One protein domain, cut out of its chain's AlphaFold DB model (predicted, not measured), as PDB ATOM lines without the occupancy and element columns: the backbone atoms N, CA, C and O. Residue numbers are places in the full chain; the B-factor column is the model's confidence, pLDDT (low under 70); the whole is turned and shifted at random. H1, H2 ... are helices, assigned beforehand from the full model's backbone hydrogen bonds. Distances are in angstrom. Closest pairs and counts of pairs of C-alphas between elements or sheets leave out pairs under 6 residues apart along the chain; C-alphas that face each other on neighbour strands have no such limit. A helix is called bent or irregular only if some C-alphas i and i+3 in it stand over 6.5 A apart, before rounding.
ATOM      1  N   ALA A   5     -67.430  57.062   3.688       82.25
ATOM      2  CA  ALA A   5     -67.394  56.417   4.998       82.25
ATOM      3  C   ALA A   5     -66.694  55.044   4.955       82.25
ATOM      4  O   ALA A   5     -65.858  54.746   5.810       82.25
ATOM      5  N   GLN A   6     -66.973  54.222   3.935       80.75
ATOM      6  CA  GLN A   6     -66.298  52.933   3.737       80.75
ATOM      7  C   GLN A   6     -64.803  53.116   3.436       80.75
ATOM      8  O   GLN A   6     -63.971  52.352   3.928       80.75
ATOM      9  N   LYS A   7     -64.447  54.158   2.675       83.19
ATOM     10  CA  LYS A   7     -63.053  54.512   2.381       83.19
ATOM     11  C   LYS A   7     -62.295  54.916   3.650       83.19
ATOM     12  O   LYS A   7     -61.250  54.334   3.934       83.19
ATOM     13  N   GLN A   8     -62.858  55.811   4.467       78.50
ATOM     14  CA  GLN A   8     -62.254  56.200   5.748       78.50
ATOM     15  C   GLN A   8     -62.108  55.024   6.721       78.50
ATOM     16  O   GLN A   8     -61.089  54.922   7.407       78.50
ATOM     17  N   ALA A   9     -63.098  54.129   6.790       76.31
ATOM     18  CA  ALA A   9     -63.026  52.940   7.635       76.31
ATOM     19  C   ALA A   9     -61.873  52.015   7.210       76.31
ATOM     20  O   ALA A   9     -61.081  51.585   8.052       76.31
ATOM     21  N   ARG A  10     -61.721  51.775   5.901       77.88
ATOM     22  CA  ARG A  10     -60.623  50.972   5.348       77.88
ATOM     23  C   ARG A  10     -59.259  51.602   5.620       77.88
ATOM     24  O   ARG A  10     -58.331  50.894   5.998       77.88
ATOM     25  N   ASP A  11     -59.139  52.918   5.476       81.62
ATOM     26  CA  ASP A  11     -57.879  53.627   5.709       81.62
ATOM     27  C   ASP A  11     -57.487  53.621   7.193       81.62
ATOM     28  O   ASP A  11     -56.316  53.427   7.525       81.62
ATOM     29  N   ARG A  12     -58.456  53.757   8.109       78.75
ATOM     30  CA  ARG A  12     -58.212  53.597   9.553       78.75
ATOM     31  C   ARG A  12     -57.776  52.178   9.909       78.75
ATOM     32  O   ARG A  12     -56.919  52.028  10.774       78.75
ATOM     33  N   TYR A  13     -58.356  51.160   9.274       75.12
ATOM     34  CA  TYR A  13     -57.979  49.765   9.506       75.12
ATOM     35  C   TYR A  13     -56.567  49.475   8.987       75.12
ATOM     36  O   TYR A  13     -55.731  49.000   9.747       75.12
ATOM     37  N   ARG A  14     -56.253  49.894   7.753       75.38
ATOM     38  CA  ARG A  14     -54.912  49.764   7.156       75.38
ATOM     39  C   ARG A  14     -53.812  50.409   7.990       75.38
ATOM     40  O   ARG A  14     -52.732  49.854   8.104       75.38
ATOM     41  N   ARG A  15     -54.080  51.555   8.624       76.81
ATOM     42  CA  ARG A  15     -53.114  52.202   9.536       76.81
ATOM     43  C   ARG A  15     -52.774  51.359  10.772       76.81
ATOM     44  O   ARG A  15     -51.759  51.621  11.403       76.81
ATOM     45  N   LYS A  16     -53.620  50.391  11.138       83.88
ATOM     46  CA  LYS A  16     -53.385  49.447  12.243       83.88
ATOM     47  C   LYS A  16     -52.735  48.145  11.775       83.88
ATOM     48  O   LYS A  16     -52.277  47.370  12.609       83.88
ATOM     49  N   GLU A  17     -52.719  47.885  10.470       82.88
ATOM     50  CA  GLU A  17     -52.070  46.708   9.909       82.88
ATOM     51  C   GLU A  17     -50.551  46.893   9.951       82.88
ATOM     52  O   GLU A  17     -50.013  47.932   9.569       82.88
ATOM     53  N   ALA A  18     -49.847  45.865  10.420       84.38
ATOM     54  CA  ALA A  18     -48.396  45.819  10.408       84.38
ATOM     55  C   ALA A  18     -47.936  44.714   9.455       84.38
ATOM     56  O   ALA A  18     -48.293  43.549   9.629       84.38
ATOM     57  N   THR A  19     -47.115  45.073   8.468       88.19
ATOM     58  CA  THR A  19     -46.516  44.108   7.537       88.19
ATOM     59  C   THR A  19     -45.175  43.619   8.075       88.19
ATOM     60  O   THR A  19     -44.389  44.385   8.644       88.19
ATOM     61  N   ARG A  20     -44.900  42.329   7.892       89.88
ATOM     62  CA  ARG A  20     -43.589  41.711   8.115       89.88
ATOM     63  C   ARG A  20     -43.182  40.989   6.839       89.88
ATOM     64  O   ARG A  20     -44.030  40.403   6.175       89.88
ATOM     65  N   VAL A  21     -41.903  41.077   6.495       93.19
ATOM     66  CA  VAL A  21     -41.339  40.482   5.280       93.19
ATOM     67  C   VAL A  21     -40.276  39.481   5.698       93.19
ATOM     68  O   VAL A  21     -39.366  39.832   6.444       93.19
ATOM     69  N   VAL A  22     -40.399  38.254   5.202       92.19
ATOM     70  CA  VAL A  22     -39.409  37.186   5.360       92.19
ATOM     71  C   VAL A  22     -38.794  36.934   3.990       92.19
ATOM     72  O   VAL A  22     -39.515  36.898   2.992       92.19
ATOM     73  N   ARG A  23     -37.466  36.825   3.926       94.62
ATOM     74  CA  ARG A  23     -36.748  36.487   2.692       94.62
ATOM     75  C   ARG A  23     -36.224  35.070   2.819       94.62
ATOM     76  O   ARG A  23     -35.615  34.761   3.836       94.62
ATOM     77  N   PHE A  24     -36.421  34.278   1.776       93.62
ATOM     78  CA  PHE A  24     -35.864  32.938   1.658       93.62
ATOM     79  C   PHE A  24     -34.640  32.995   0.751       93.62
ATOM     80  O   PHE A  24     -34.657  33.640  -0.302       93.62
ATOM     81  N   SER A  25     -33.558  32.365   1.185       95.06
ATOM     82  CA  SER A  25     -32.368  32.161   0.370       95.06
ATOM     83  C   SER A  25     -32.533  30.924  -0.524       95.06
ATOM     84  O   SER A  25     -33.393  30.085  -0.261       95.06
ATOM     85  N   PRO A  26     -31.680  30.727  -1.546       93.94
ATOM     86  CA  PRO A  26     -31.729  29.519  -2.373       93.94
ATOM     87  C   PRO A  26     -31.540  28.203  -1.603       93.94
ATOM     88  O   PRO A  26     -31.874  27.150  -2.125       93.94
ATOM     89  N   ARG A  27     -30.986  28.245  -0.381       96.31
ATOM     90  CA  ARG A  27     -30.825  27.059   0.477       96.31
ATOM     91  C   ARG A  27     -32.099  26.674   1.228       96.31
ATOM     92  O   ARG A  27     -32.131  25.605   1.813       96.31
ATOM     93  N   GLU A  28     -33.097  27.550   1.223       95.88
ATOM     94  CA  GLU A  28     -34.402  27.374   1.868       95.88
ATOM     95  C   GLU A  28     -35.495  27.204   0.800       95.88
ATOM     96  O   GLU A  28     -36.655  27.571   1.004       95.88
ATOM     97  N   SER A  29     -35.109  26.721  -0.388       94.06
ATOM     98  CA  SER A  29     -36.028  26.510  -1.507       94.06
ATOM     99  C   SER A  29     -37.111  25.495  -1.157       94.06
ATOM    100  O   SER A  29     -38.255  25.668  -1.552       94.06
ATOM    101  N   ASP A  30     -36.769  24.489  -0.359       97.06
ATOM    102  CA  ASP A  30     -37.682  23.482   0.174       97.06
ATOM    103  C   ASP A  30     -38.781  24.096   1.059       97.06
ATOM    104  O   ASP A  30     -39.959  23.770   0.913       97.06
ATOM    105  N   ILE A  31     -38.427  25.041   1.935       95.62
ATOM    106  CA  ILE A  31     -39.386  25.757   2.788       95.62
ATOM    107  C   ILE A  31     -40.322  26.616   1.933       95.62
ATOM    108  O   ILE A  31     -41.529  26.679   2.196       95.62
ATOM    109  N   LEU A  32     -39.774  27.281   0.913       95.38
ATOM    110  CA  LEU A  32     -40.562  28.091  -0.009       95.38
ATOM    111  C   LEU A  32     -41.528  27.225  -0.827       95.38
ATOM    112  O   LEU A  32     -42.711  27.546  -0.885       95.38
ATOM    113  N   GLU A  33     -41.061  26.103  -1.378       96.62
ATOM    114  CA  GLU A  33     -41.888  25.137  -2.111       96.62
ATOM    115  C   GLU A  33     -43.015  24.576  -1.237       96.62
ATOM    116  O   GLU A  33     -44.171  24.506  -1.667       96.62
ATOM    117  N   TRP A  34     -42.713  24.247   0.022       97.12
ATOM    118  CA  TRP A  34     -43.720  23.805   0.982       97.12
ATOM    119  C   TRP A  34     -44.790  24.874   1.220       97.12
ATOM    120  O   TRP A  34     -45.988  24.589   1.165       97.12
ATOM    121  N   LEU A  35     -44.383  26.126   1.453       95.88
ATOM    122  CA  LEU A  35     -45.318  27.242   1.601       95.88
ATOM    123  C   LEU A  35     -46.142  27.457   0.322       95.88
ATOM    124  O   LEU A  35     -47.339  27.747   0.395       95.88
ATOM    125  N   ASP A  36     -45.523  27.288  -0.844       94.56
ATOM    126  CA  ASP A  36     -46.162  27.473  -2.141       94.56
ATOM    127  C   ASP A  36     -47.261  26.457  -2.435       94.56
ATOM    128  O   ASP A  36     -48.274  26.850  -3.022       94.56
ATOM    129  N   GLY A  37     -47.147  25.237  -1.905       96.38
ATOM    130  CA  GLY A  37     -48.192  24.212  -1.964       96.38
ATOM    131  C   GLY A  37     -49.487  24.553  -1.210       96.38
ATOM    132  O   GLY A  37     -50.507  23.901  -1.424       96.38
ATOM    133  N   HIS A  38     -49.489  25.582  -0.356       96.31
ATOM    134  CA  HIS A  38     -50.682  26.008   0.376       96.31
ATOM    135  C   HIS A  38     -51.436  27.107  -0.387       96.31
ATOM    136  O   HIS A  38     -50.874  28.165  -0.704       96.31
ATOM    137  N   GLU A  39     -52.743  26.909  -0.601       93.19
ATOM    138  CA  GLU A  39     -53.622  27.914  -1.226       93.19
ATOM    139  C   GLU A  39     -53.657  29.222  -0.419       93.19
ATOM    140  O   GLU A  39     -53.576  30.316  -0.977       93.19
ATOM    141  N   ASN A  40     -53.710  29.123   0.916       96.19
ATOM    142  CA  ASN A  40     -53.723  30.273   1.821       96.19
ATOM    143  C   ASN A  40     -52.453  30.348   2.682       96.19
ATOM    144  O   ASN A  40     -52.449  29.988   3.861       96.19
ATOM    145  N   LYS A  41     -51.386  30.901   2.102       94.75
ATOM    146  CA  LYS A  41     -50.074  31.107   2.748       94.75
ATOM    147  C   LYS A  41     -50.158  31.937   4.028       94.75
ATOM    148  O   LYS A  41     -49.561  31.597   5.045       94.75
ATOM    149  N   ALA A  42     -50.929  33.025   3.994       93.00
ATOM    150  CA  ALA A  42     -51.090  33.904   5.148       93.00
ATOM    151  C   ALA A  42     -51.826  33.204   6.297       93.00
ATOM    152  O   ALA A  42     -51.472  33.395   7.459       93.00
ATOM    153  N   GLY A  43     -52.849  32.408   5.977       95.81
ATOM    154  CA  GLY A  43     -53.572  31.586   6.942       95.81
ATOM    155  C   GLY A  43     -52.673  30.519   7.555       95.81
ATOM    156  O   GLY A  43     -52.616  30.422   8.776       95.81
ATOM    157  N   TYR A  44     -51.917  29.807   6.718       97.19
ATOM    158  CA  TYR A  44     -50.962  28.789   7.148       97.19
ATOM    159  C   TYR A  44     -49.931  29.348   8.140       97.19
ATOM    160  O   TYR A  44     -49.842  28.875   9.270       97.19
ATOM    161  N   ILE A  45     -49.236  30.433   7.776       96.00
ATOM    162  CA  ILE A  45     -48.231  31.067   8.646       96.00
ATOM    163  C   ILE A  45     -48.859  31.546   9.965       96.00
ATOM    164  O   ILE A  45     -48.285  31.349  11.033       96.00
ATOM    165  N   LYS A  46     -50.046  32.169   9.919       95.25
ATOM    166  CA  LYS A  46     -50.735  32.630  11.137       95.25
ATOM    167  C   LYS A  46     -51.179  31.474  12.034       95.25
ATOM    168  O   LYS A  46     -51.183  31.655  13.247       95.25
ATOM    169  N   GLY A  47     -51.557  30.335  11.455       96.94
ATOM    170  CA  GLY A  47     -51.869  29.108  12.187       96.94
ATOM    171  C   GLY A  47     -50.653  28.611  12.958       96.94
ATOM    172  O   GLY A  47     -50.713  28.527  14.177       96.94
ATOM    173  N   LEU A  48     -49.516  28.443  12.273       96.00
ATOM    174  CA  LEU A  48     -48.260  28.026  12.905       96.00
ATOM    175  C   LEU A  48     -47.852  28.935  14.072       96.00
ATOM    176  O   LEU A  48     -47.458  28.444  15.123       96.00
ATOM    177  N   ILE A  49     -47.977  30.257  13.908       95.25
ATOM    178  CA  ILE A  49     -47.666  31.215  14.979       95.25
ATOM    179  C   ILE A  49     -48.621  31.045  16.168       95.25
ATOM    180  O   ILE A  49     -48.181  31.118  17.311       95.25
ATOM    181  N   ARG A  50     -49.922  30.838  15.930       95.69
ATOM    182  CA  ARG A  50     -50.894  30.627  17.015       95.69
ATOM    183  C   ARG A  50     -50.630  29.326  17.759       95.69
ATOM    184  O   ARG A  50     -50.577  29.354  18.982       95.69
ATOM    185  N   ASP A  51     -50.402  28.240  17.034       95.88
ATOM    186  CA  ASP A  51     -50.103  26.936  17.623       95.88
ATOM    187  C   ASP A  51     -48.810  26.990  18.451       95.88
ATOM    188  O   ASP A  51     -48.738  26.419  19.538       95.88
ATOM    189  N   ASP A  52     -47.789  27.705  17.968       95.50
ATOM    190  CA  ASP A  52     -46.550  27.949  18.710       95.50
ATOM    191  C   ASP A  52     -46.798  28.770  19.984       95.50
ATOM    192  O   ASP A  52     -46.351  28.389  21.065       95.50
ATOM    193  N   MET A  53     -47.578  29.853  19.889       92.38
ATOM    194  CA  MET A  53     -47.972  30.652  21.052       92.38
ATOM    195  C   MET A  53     -48.738  29.826  22.089       92.38
ATOM    196  O   MET A  53     -48.544  30.030  23.284       92.38
ATOM    197  N   GLU A  54     -49.607  28.914  21.660       93.44
ATOM    198  CA  GLU A  54     -50.353  28.039  22.564       93.44
ATOM    199  C   GLU A  54     -49.448  27.015  23.243       93.44
ATOM    200  O   GLU A  54     -49.630  26.748  24.423       93.44
ATOM    201  N   ARG A  55     -48.457  26.466  22.534       94.44
ATOM    202  CA  ARG A  55     -47.542  25.445  23.076       94.44
ATOM    203  C   ARG A  55     -46.450  26.024  23.967       94.44
ATOM    204  O   ARG A  55     -46.057  25.392  24.940       94.44
ATOM    205  N   ASN A  56     -45.936  27.197  23.609       91.75
ATOM    206  CA  ASN A  56     -44.721  27.767  24.193       91.75
ATOM    207  C   ASN A  56     -44.967  29.084  24.941       91.75
ATOM    208  O   ASN A  56     -44.064  29.614  25.597       91.75
ATOM    209  N   GLY A  57     -46.177  29.634  24.839       77.06
ATOM    210  CA  GLY A  57     -46.550  30.875  25.493       77.06
ATOM    211  C   GLY A  57     -46.764  30.731  27.003       77.06
ATOM    212  O   GLY A  57     -46.799  29.630  27.550       77.06
TER     213      GLY A  57
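AT A GLANCE: This is residues 5 to 57 of the 61 residues of an uncharacterized protein of Coriobacteriaceae bacterium (UniProt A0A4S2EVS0). Two helices, H2 and H3, meet near their ends as an open L, and a long arm made of an outstretched link and a lone helix, H1, sticks out from them. H1 and the link as far as residue 22 stand free, and H2 folds back from the far end of this arm, with H3 turning off about perpendicular to it. The printed part has 53 residues with three named helices in the order H1, H2, H3 and no named strand; the class is all helix, with 37 residues in the helices. The whole is extended, with a radius of gyration of the C-alphas of 15.5 A, and elongated, spanning 46 by 29 by 19 A along its three main axes.

HOW THE PARTS SIT: H1, residues 5 to 14, touches no helix and stands free together with residues 15 to 22. A long link of 11 residues leads from it to H2, residues 26 to 36, and H1 and H2 are apart. H3, residues 41 to 56, follows H2 after a tight link of 4 residues. H2 and H3 are close but not clearly touching, with 1 pair of C-alphas within 8 A. Their closest C-alphas, those of Leu 35 and Lys 41, are 6.2 A apart. Their lines stand about perpendicular, at 81 degrees, and their centres are 17.9 A apart. H1 and H3 are apart. Every O i to N i+4 pair is within hydrogen-bond range in H1 and H3, while in H2 it is 5 of 7.

IN THESE COORDINATES: H1 runs from Ala 5, with its C-alpha at (-67.394, 56.417, 4.998), to Arg 14, and measures 14.3 A from first to last C-alpha. H2 begins at Pro 26, with its C-alpha at (-31.729, 29.519, -2.373), and ends at Asp 36, 14.6 A from first to last C-alpha. H2 is irregular: C-alphas 27 and 30 are 7.7 A apart, against about 5 A in a regular helix, and its line is a rough one. H3, the longest helix with 16 residues, runs 22.4 A from the C-alpha of Lys 41 to that of Asn 56 at (-44.721, 27.767, 24.193).

THE WHOLE: The two C-alphas farthest apart are those of Ala 5 and Arg 27, 47.1 A. The first and last printed C-alphas, those of Ala 5 and Gly 57, are 38.8 A apart. The printed part has no cut, and its long link is the one from H1 to H2. The mean pLDDT of the printed part is 90.5, and that of H1 is 79; no printed residue is under 70.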